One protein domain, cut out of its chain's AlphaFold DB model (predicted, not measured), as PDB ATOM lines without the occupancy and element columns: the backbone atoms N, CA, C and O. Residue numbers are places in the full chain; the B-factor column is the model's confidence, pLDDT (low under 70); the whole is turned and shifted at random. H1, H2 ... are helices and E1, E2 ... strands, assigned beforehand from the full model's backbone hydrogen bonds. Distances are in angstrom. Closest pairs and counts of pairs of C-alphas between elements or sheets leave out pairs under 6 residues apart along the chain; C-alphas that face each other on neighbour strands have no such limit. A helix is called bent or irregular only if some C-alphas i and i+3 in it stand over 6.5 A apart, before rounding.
ATOM      1  N   ILE A 316      27.954 -28.376 -24.856       88.06
ATOM      2  CA  ILE A 316      29.402 -28.469 -24.638       88.06
ATOM      3  C   ILE A 316      29.684 -29.587 -23.628       88.06
ATOM      4  O   ILE A 316      29.070 -29.578 -22.555       88.06
ATOM      5  N   PRO A 317      30.637 -30.494 -23.894       92.38
ATOM      6  CA  PRO A 317      31.158 -31.420 -22.897       92.38
ATOM      7  C   PRO A 317      31.982 -30.670 -21.842       92.38
ATOM      8  O   PRO A 317      33.004 -30.060 -22.141       92.38
ATOM      9  N   VAL A 318      31.545 -30.731 -20.584       91.94
ATOM     10  CA  VAL A 318      32.235 -30.149 -19.424       91.94
ATOM     11  C   VAL A 318      32.768 -31.278 -18.549       91.94
ATOM     12  O   VAL A 318      32.048 -32.234 -18.258       91.94
ATOM     13  N   ARG A 319      34.032 -31.175 -18.132       93.25
ATOM     14  CA  ARG A 319      34.678 -32.076 -17.170       93.25
ATOM     15  C   ARG A 319      34.910 -31.341 -15.850       93.25
ATOM     16  O   ARG A 319      35.391 -30.207 -15.848       93.25
ATOM     17  N   LEU A 320      34.617 -31.994 -14.729       93.75
ATOM     18  CA  LEU A 320      35.034 -31.564 -13.395       93.75
ATOM     19  C   LEU A 320      36.092 -32.524 -12.854       93.75
ATOM     20  O   LEU A 320      35.919 -33.740 -12.919       93.75
ATOM     21  N   GLU A 321      37.164 -31.980 -12.281       91.50
ATOM     22  CA  GLU A 321      38.151 -32.746 -11.510       91.50
ATOM     23  C   GLU A 321      38.663 -31.886 -10.348       91.50
ATOM     24  O   GLU A 321      39.226 -30.806 -10.565       91.50
ATOM     25  N   PHE A 322      38.455 -32.343  -9.112       90.62
ATOM     26  CA  PHE A 322      39.017 -31.724  -7.912       90.62
ATOM     27  C   PHE A 322      39.092 -32.701  -6.731       90.62
ATOM     28  O   PHE A 322      38.305 -33.640  -6.618       90.62
ATOM     29  N   ASP A 323      40.033 -32.446  -5.827       91.50
ATOM     30  CA  ASP A 323      40.198 -33.199  -4.586       91.50
ATOM     31  C   ASP A 323      39.479 -32.471  -3.429       91.50
ATOM     32  O   ASP A 323      39.412 -31.239  -3.416       91.50
ATOM     33  N   VAL A 324      38.960 -33.224  -2.453       92.56
ATOM     34  CA  VAL A 324      38.291 -32.740  -1.228       92.56
ATOM     35  C   VAL A 324      39.061 -33.272  -0.010       92.56
ATOM     36  O   VAL A 324      38.736 -34.352   0.502       92.56
ATOM     37  N   PRO A 325      40.122 -32.578   0.453       89.44
ATOM     38  CA  PRO A 325      41.046 -33.128   1.443       89.44
ATOM     39  C   PRO A 325      40.426 -33.400   2.818       89.44
ATOM     40  O   PRO A 325      40.913 -34.281   3.521       89.44
ATOM     41  N   GLU A 326      39.351 -32.704   3.205       87.56
ATOM     42  CA  GLU A 326      38.683 -32.919   4.500       87.56
ATOM     43  C   GLU A 326      37.950 -34.268   4.576       87.56
ATOM     44  O   GLU A 326      37.777 -34.810   5.665       87.56
ATOM     45  N   LEU A 327      37.536 -34.809   3.425       88.31
ATOM     46  CA  LEU A 327      36.870 -36.111   3.303       88.31
ATOM     47  C   LEU A 327      37.782 -37.192   2.698       88.31
ATOM     48  O   LEU A 327      37.398 -38.358   2.644       88.31
ATOM     49  N   GLY A 328      38.973 -36.818   2.217       87.06
ATOM     50  CA  GLY A 328      39.868 -37.707   1.469       87.06
ATOM     51  C   GLY A 328      39.324 -38.135   0.099       87.06
ATOM     52  O   GLY A 328      39.801 -39.121  -0.459       87.06
ATOM     53  N   LEU A 329      38.322 -37.427  -0.435       87.50
ATOM     54  CA  LEU A 329      37.639 -37.782  -1.681       87.50
ATOM     55  C   LEU A 329      38.275 -37.102  -2.897       87.50
ATOM     56  O   LEU A 329      38.801 -35.995  -2.808       87.50
ATOM     57  N   ARG A 330      38.154 -37.751  -4.057       87.56
ATOM     58  CA  ARG A 330      38.581 -37.233  -5.361       87.56
ATOM     59  C   ARG A 330      37.402 -37.245  -6.324       87.56
ATOM     60  O   ARG A 330      36.998 -38.305  -6.804       87.56
ATOM     61  N   ILE A 331      36.830 -36.074  -6.580       90.06
ATOM     62  CA  ILE A 331      35.625 -35.918  -7.392       90.06
ATOM     63  C   ILE A 331      36.030 -35.743  -8.854       90.06
ATOM     64  O   ILE A 331      36.806 -34.852  -9.205       90.06
ATOM     65  N   ARG A 332      35.480 -36.608  -9.706       90.19
ATOM     66  CA  ARG A 332      35.548 -36.527 -11.166       90.19
ATOM     67  C   ARG A 332      34.145 -36.746 -11.708       90.19
ATOM     68  O   ARG A 332      33.527 -37.749 -11.364       90.19
ATOM     69  N   ASP A 333      33.665 -35.820 -12.523       91.75
ATOM     70  CA  ASP A 333      32.333 -35.885 -13.129       91.75
ATOM     71  C   ASP A 333      32.351 -35.277 -14.537       91.75
ATOM     72  O   ASP A 333      33.224 -34.463 -14.858       91.75
ATOM     73  N   VAL A 334      31.411 -35.690 -15.387       93.69
ATOM     74  CA  VAL A 334      31.301 -35.235 -16.777       93.69
ATOM     75  C   VAL A 334      29.839 -35.049 -17.182       93.69
ATOM     76  O   VAL A 334      28.993 -35.911 -16.946       93.69
ATOM     77  N   PHE A 335      29.523 -33.916 -17.807       93.31
ATOM     78  CA  PHE A 335      28.157 -33.581 -18.223       93.31
ATOM     79  C   PHE A 335      28.138 -32.607 -19.403       93.31
ATOM     80  O   PHE A 335      29.156 -32.025 -19.772       93.31
ATOM     81  N   LEU A 336      26.958 -32.421 -19.998       90.81
ATOM     82  CA  LEU A 336      26.743 -31.481 -21.097       90.81
ATOM     83  C   LEU A 336      26.154 -30.161 -20.576       90.81
ATOM     84  O   LEU A 336      25.159 -30.160 -19.847       90.81
ATOM     85  N   TRP A 337      26.739 -29.031 -20.974       88.75
ATOM     86  CA  TRP A 337      26.250 -27.688 -20.650       88.75
ATOM     87  C   TRP A 337      25.687 -26.989 -21.891       88.75
ATOM     88  O   TRP A 337      26.313 -27.021 -22.944       88.75
ATOM     89  N   ASN A 338      24.527 -26.328 -21.776       85.88
ATOM     90  CA  ASN A 338      23.886 -25.633 -22.903       85.88
ATOM     91  C   ASN A 338      24.221 -24.124 -22.913       85.88
ATOM     92  O   ASN A 338      23.819 -23.423 -21.980       85.88
ATOM     93  N   LEU A 339      24.892 -23.610 -23.959       78.88
ATOM     94  CA  LEU A 339      25.193 -22.167 -24.085       78.88
ATOM     95  C   LEU A 339      23.957 -21.282 -24.264       78.88
ATOM     96  O   LEU A 339      23.952 -20.154 -23.772       78.88
ATOM     97  N   HIS A 340      22.939 -21.769 -24.975       66.69
ATOM     98  CA  HIS A 340      21.783 -20.986 -25.426       66.69
ATOM     99  C   HIS A 340      20.717 -20.748 -24.343       66.69
ATOM    100  O   HIS A 340      19.637 -20.232 -24.634       66.69
ATOM    101  N   LYS A 341      20.987 -21.084 -23.074       63.38
ATOM    102  CA  LYS A 341      20.052 -20.783 -21.980       63.38
ATOM    103  C   LYS A 341      19.962 -19.261 -21.759       63.38
ATOM    104  O   LYS A 341      20.977 -18.653 -21.417       63.38
ATOM    105  N   PRO A 342      18.774 -18.636 -21.897       52.16
ATOM    106  CA  PRO A 342      18.626 -17.200 -21.694       52.16
ATOM    107  C   PRO A 342      18.897 -16.827 -20.232       52.16
ATOM    108  O   PRO A 342      18.441 -17.500 -19.301       52.16
ATOM    109  N   SER A 343      19.609 -15.717 -20.026       49.97
ATOM    110  CA  SER A 343      20.081 -15.247 -18.713       49.97
ATOM    111  C   SER A 343      18.969 -14.934 -17.702       49.97
ATOM    112  O   SER A 343      19.238 -14.831 -16.510       49.97
ATOM    113  N   SER A 344      17.721 -14.818 -18.158       51.09
ATOM    114  CA  SER A 344      16.528 -14.572 -17.342       51.09
ATOM    115  C   SER A 344      15.884 -15.829 -16.741       51.09
ATOM    116  O   SER A 344      15.041 -15.693 -15.858       51.09
ATOM    117  N   SER A 345      16.235 -17.038 -17.204       55.94
ATOM    118  CA  SER A 345      15.603 -18.293 -16.742       55.94
ATOM    119  C   SER A 345      16.531 -19.522 -16.727       55.94
ATOM    120  O   SER A 345      16.082 -20.631 -16.426       55.94
ATOM    121  N   GLY A 346      17.811 -19.372 -17.075       65.69
ATOM    122  CA  GLY A 346      18.793 -20.457 -17.038       65.69
ATOM    123  C   GLY A 346      19.314 -20.768 -15.629       65.69
ATOM    124  O   GLY A 346      19.504 -19.875 -14.810       65.69
ATOM    125  N   ILE A 347      19.622 -22.044 -15.370       81.00
ATOM    126  CA  ILE A 347      20.489 -22.429 -14.244       81.00
ATOM    127  C   ILE A 347      21.895 -21.857 -14.477       81.00
ATOM    128  O   ILE A 347      22.475 -22.077 -15.542       81.00
ATOM    129  N   THR A 348      22.437 -21.119 -13.507       87.69
ATOM    130  CA  THR A 348      23.802 -20.573 -13.595       87.69
ATOM    131  C   THR A 348      24.833 -21.596 -13.096       87.69
ATOM    132  O   THR A 348      24.467 -22.507 -12.343       87.69
ATOM    133  N   PRO A 349      26.122 -21.471 -13.468       91.19
ATOM    134  CA  PRO A 349      27.193 -22.315 -12.937       91.19
ATOM    135  C   PRO A 349      27.269 -22.321 -11.406       91.19
ATOM    136  O   PRO A 349      27.572 -23.349 -10.814       91.19
ATOM    137  N   GLU A 350      26.952 -21.200 -10.757       91.56
ATOM    138  CA  GLU A 350      26.934 -21.040  -9.300       91.56
ATOM    139  C   GLU A 350      25.746 -21.775  -8.659       91.56
ATOM    140  O   GLU A 350      25.918 -22.456  -7.648       91.56
ATOM    141  N   VAL A 351      24.552 -21.695  -9.261       91.88
ATOM    142  CA  VAL A 351      23.365 -22.441  -8.798       91.88
ATOM    143  C   VAL A 351      23.568 -23.946  -8.980       91.88
ATOM    144  O   VAL A 351      23.259 -24.716  -8.070       91.88
ATOM    145  N   PHE A 352      24.134 -24.364 -10.118       92.56
ATOM    146  CA  PHE A 352      24.526 -25.753 -10.345       92.56
ATOM    147  C   PHE A 352      25.562 -26.207  -9.312       92.56
ATOM    148  O   PHE A 352      25.348 -27.217  -8.652       92.56
ATOM    149  N   ALA A 353      26.640 -25.448  -9.106       94.25
ATOM    150  CA  ALA A 353      27.706 -25.814  -8.179       94.25
ATOM    151  C   ALA A 353      27.233 -25.900  -6.717       94.25
ATOM    152  O   ALA A 353      27.625 -26.819  -6.000       94.25
ATOM    153  N   ALA A 354      26.362 -24.989  -6.276       92.56
ATOM    154  CA  ALA A 354      25.783 -25.029  -4.933       92.56
ATOM    155  C   ALA A 354      24.844 -26.232  -4.726       92.56
ATOM    156  O   ALA A 354      24.750 -26.746  -3.611       92.56
ATOM    157  N   GLN A 355      24.162 -26.693  -5.781       92.81
ATOM    158  CA  GLN A 355      23.367 -27.920  -5.738       92.81
ATOM    159  C   GLN A 355      24.258 -29.170  -5.807       92.81
ATOM    160  O   GLN A 355      24.104 -30.048  -4.973       92.81
ATOM    161  N   PHE A 356      25.258 -29.198  -6.690       93.00
ATOM    162  CA  PHE A 356      26.256 -30.268  -6.801       93.00
ATOM    163  C   PHE A 356      27.001 -30.511  -5.479       93.00
ATOM    164  O   PHE A 356      27.178 -31.652  -5.067       93.00
ATOM    165  N   CYS A 357      27.376 -29.446  -4.760       93.75
ATOM    166  CA  CYS A 357      27.986 -29.581  -3.435       93.75
ATOM    167  C   CYS A 357      27.016 -30.203  -2.414       93.75
ATOM    168  O   CYS A 357      27.408 -31.072  -1.641       93.75
ATOM    169  N   ARG A 358      25.738 -29.798  -2.444       93.50
ATOM    170  CA  ARG A 358      24.675 -30.349  -1.586       93.50
ATOM    171  C   ARG A 358      24.366 -31.815  -1.901       93.50
ATOM    172  O   ARG A 358      24.148 -32.582  -0.976       93.50
ATOM    173  N   ASP A 359      24.358 -32.195  -3.174       92.88
ATOM    174  CA  ASP A 359      24.074 -33.560  -3.635       92.88
ATOM    175  C   ASP A 359      25.197 -34.558  -3.295       92.88
ATOM    176  O   ASP A 359      24.974 -35.767  -3.325       92.88
ATOM    177  N   LEU A 360      26.388 -34.056  -2.946       90.94
ATOM    178  CA  LEU A 360      27.555 -34.832  -2.515       90.94
ATOM    179  C   LEU A 360      27.895 -34.649  -1.020       90.94
ATOM    180  O   LEU A 360      28.959 -35.088  -0.588       90.94
ATOM    181  N   ASP A 361      27.030 -33.983  -0.243       92.19
ATOM    182  CA  ASP A 361      27.246 -33.627   1.174       92.19
ATOM    183  C   ASP A 361      28.582 -32.886   1.463       92.19
ATOM    184  O   ASP A 361      29.123 -32.940   2.572       92.19
ATOM    185  N   ILE A 362      29.112 -32.133   0.485       92.00
ATOM    186  CA  ILE A 362      30.333 -31.319   0.631       92.00
ATOM    187  C   ILE A 362      30.023 -29.837   0.902       92.00
ATOM    188  O   ILE A 362      28.993 -29.292   0.498       92.00
ATOM    189  N   GLY A 363      30.943 -29.148   1.586       90.88
ATOM    190  CA  GLY A 363      30.796 -27.727   1.917       90.88
ATOM    191  C   GLY A 363      30.752 -26.829   0.675       90.88
ATOM    192  O   GLY A 363      31.620 -26.916  -0.187       90.88
ATOM    193  N   VAL A 364      29.765 -25.930   0.588       91.62
ATOM    194  CA  VAL A 364      29.615 -25.017  -0.567       91.62
ATOM    195  C   VAL A 364      30.799 -24.047  -0.688       91.62
ATOM    196  O   VAL A 364      31.210 -23.730  -1.800       91.62
ATOM    197  N   ASP A 365      31.404 -23.638   0.426       92.62
ATOM    198  CA  ASP A 365      32.687 -22.934   0.441       92.62
ATOM    199  C   ASP A 365      33.804 -23.908   0.859       92.62
ATOM    200  O   ASP A 365      33.655 -24.567   1.893       92.62
ATOM    201  N   PRO A 366      34.926 -24.020   0.115       92.19
ATOM    202  CA  PRO A 366      35.273 -23.310  -1.125       92.19
ATOM    203  C   PRO A 366      34.789 -23.999  -2.423       92.19
ATOM    204  O   PRO A 366      35.022 -23.476  -3.517       92.19
ATOM    205  N   TYR A 367      34.187 -25.190  -2.335       93.94
ATOM    206  CA  TYR A 367      34.025 -26.096  -3.481       93.94
ATOM    207  C   TYR A 367      33.056 -25.588  -4.558       93.94
ATOM    208  O   TYR A 367      33.313 -25.779  -5.747       93.94
ATOM    209  N   GLY A 368      32.003 -24.864  -4.181       94.12
ATOM    210  CA  GLY A 368      31.003 -24.311  -5.095       94.12
ATOM    211  C   GLY A 368      31.579 -23.268  -6.054       94.12
ATOM    212  O   GLY A 368      31.410 -23.380  -7.266       94.12
ATOM    213  N   GLU A 369      32.335 -22.287  -5.556       94.88
ATOM    214  CA  GLU A 369      33.018 -21.313  -6.425       94.88
ATOM    215  C   GLU A 369      34.128 -21.981  -7.259       94.88
ATOM    216  O   GLU A 369      34.341 -21.593  -8.408       94.88
ATOM    217  N   MET A 370      34.792 -23.032  -6.757       94.69
ATOM    218  CA  MET A 370      35.737 -23.807  -7.571       94.69
ATOM    219  C   MET A 370      35.044 -24.518  -8.746       94.69
ATOM    220  O   MET A 370      35.499 -24.377  -9.884       94.69
ATOM    221  N   VAL A 371      33.930 -25.216  -8.508       95.06
ATOM    222  CA  VAL A 371      33.141 -25.887  -9.557       95.06
ATOM    223  C   VAL A 371      32.553 -24.868 -10.536       95.06
ATOM    224  O   VAL A 371      32.751 -24.996 -11.744       95.06
ATOM    225  N   ALA A 372      31.927 -23.793 -10.047       94.88
ATOM    226  CA  ALA A 372      31.392 -22.727 -10.895       94.88
ATOM    227  C   ALA A 372      32.482 -22.074 -11.764       94.88
ATOM    228  O   ALA A 372      32.231 -21.686 -12.906       94.88
ATOM    229  N   ARG A 373      33.720 -21.963 -11.264       95.31
ATOM    230  CA  ARG A 373      34.875 -21.484 -12.038       95.31
ATOM    231  C   ARG A 373      35.350 -22.494 -13.087       95.31
ATOM    232  O   ARG A 373      35.631 -22.067 -14.202       95.31
ATOM    233  N   GLN A 374      35.403 -23.795 -12.778       95.00
ATOM    234  CA  GLN A 374      35.734 -24.835 -13.771       95.00
ATOM    235  C   GLN A 374      34.710 -24.870 -14.919       95.00
ATOM    236  O   GLN A 374      35.109 -24.960 -16.080       95.00
ATOM    237  N   ILE A 375      33.416 -24.729 -14.608       92.81
ATOM    238  CA  ILE A 375      32.337 -24.647 -15.606       92.81
ATOM    239  C   ILE A 375      32.486 -23.376 -16.449       92.81
ATOM    240  O   ILE A 375      32.567 -23.472 -17.669       92.81
ATOM    241  N   ARG A 376      32.575 -22.189 -15.823       91.94
ATOM    242  CA  ARG A 376      32.711 -20.907 -16.547       91.94
ATOM    243  C   ARG A 376      33.929 -20.882 -17.472       91.94
ATOM    244  O   ARG A 376      33.807 -20.391 -18.585       91.94
ATOM    245  N   ALA A 377      35.066 -21.440 -17.050       91.56
ATOM    246  CA  ALA A 377      36.267 -21.499 -17.880       91.56
ATOM    247  C   ALA A 377      36.063 -22.335 -19.158       91.56
ATOM    248  O   ALA A 377      36.379 -21.860 -20.242       91.56
ATOM    249  N   GLN A 378      35.489 -23.539 -19.049       90.94
ATOM    250  CA  GLN A 378      35.207 -24.405 -20.208       90.94
ATOM    251  C   GLN A 378      34.091 -23.843 -21.102       90.94
ATOM    252  O   GLN A 378      34.149 -23.960 -22.323       90.94
ATOM    253  N   VAL A 379      33.091 -23.193 -20.500       87.50
ATOM    254  CA  VAL A 379      32.008 -22.506 -21.218       87.50
ATOM    255  C   VAL A 379      32.522 -21.307 -22.017       87.50
ATOM    256  O   VAL A 379      32.019 -21.072 -23.110       87.50
ATOM    257  N   GLU A 380      33.507 -20.563 -21.509       85.69
ATOM    258  CA  GLU A 380      34.097 -19.424 -22.221       85.69
ATOM    259  C   GLU A 380      35.091 -19.869 -23.309       85.69
ATOM    260  O   GLU A 380      35.062 -19.335 -24.415       85.69
ATOM    261  N   ASP A 381      35.893 -20.907 -23.047       84.00
ATOM    262  CA  ASP A 381      36.773 -21.553 -24.036       84.00
ATOM    263  C   ASP A 381      35.976 -22.017 -25.270       84.00
ATOM    264  O   ASP A 381      36.270 -21.634 -26.400       84.00
ATOM    265  N   ALA A 382      34.868 -22.733 -25.053       79.00
ATOM    266  CA  ALA A 382      33.979 -23.190 -26.122       79.00
ATOM    267  C   ALA A 382      33.068 -22.095 -26.728       79.00
ATOM    268  O   ALA A 382      32.442 -22.334 -27.762       79.00
ATOM    269  N   ARG A 383      32.987 -20.899 -26.122       71.44
ATOM    270  CA  ARG A 383      32.389 -19.700 -26.748       71.44
ATOM    271  C   ARG A 383      33.372 -19.023 -27.699       71.44
ATOM    272  O   ARG A 383      32.960 -18.584 -28.767       71.44
ATOM    273  N   GLY A 384      34.639 -18.917 -27.298       61.94
ATOM    274  CA  GLY A 384      35.692 -18.287 -28.095       61.94
ATOM    275  C   GLY A 384      36.192 -19.158 -29.247       61.94
ATOM    276  O   GLY A 384      36.535 -18.628 -30.301       61.94
ATOM    277  N   GLU A 385      36.221 -20.481 -29.069       55.72
ATOM    278  CA  GLU A 385      36.876 -21.395 -30.006       55.72
ATOM    279  C   GLU A 385      35.873 -22.281 -30.769       55.72
ATOM    280  O   GLU A 385      35.307 -23.246 -30.250       55.72
TER     281      GLU A 385
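Overview. This is residues 316 to 385 of the 600 residues of the protein "SNF5-domain-containing protein" of Lentinula edodes (UniProt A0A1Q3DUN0). A strand hairpin, E1 and E2, packs through E1 on the long helix H2, and the shorter H1 folds against H2; residues 340 to 345 stick out. The 70 printed residues run E1, E2, H1, H2: mixed class, antiparallel sheet E1 - E2. The whole is compact, radius of gyration of the C-alphas 12.5 A, spanning 36 by 25 by 16 A.

Along the chain. Find C-alpha 316 at (29.402, -28.469, -24.638), where E1, residues 316 to 324, begins its 25.4 A. E2, residues 329 to 338, covers 28.1 A; H1, residues 349 to 359, 14.9 A. H2, residues 364 to 384, runs 29.0 A to C-alpha 384 at (35.692, -18.287, -28.095); it is neither bent nor irregular, but only just: C-alphas 366 and 369 are 6.1 A apart.

Arrangement. In the hairpin E1 and E2, antiparallel at 161 degrees, look at N 318 and O 335, 2.8 A. The closest C-alphas of E1 and H2, Val 318 and Gln 378, are 6.5 A apart. H1 and H2, a helical hairpin, touch, closest at the C-alphas of Pro 349 and Ala 372, 4.7 A, at a steep tilt of 42 degrees, opposite ways. E1 and H1 are apart. Every O i to N i+4 pair is within hydrogen-bond range in H1, and 16 of 17 in H2.

Size, cuts and confidence. The C-alphas farthest apart, Gly 328 and Ser 344, are 37.9 A apart. The printed part has no cut and no long link. The model's pLDDT is under 70 at residues 340 to 346 and 384 to 385.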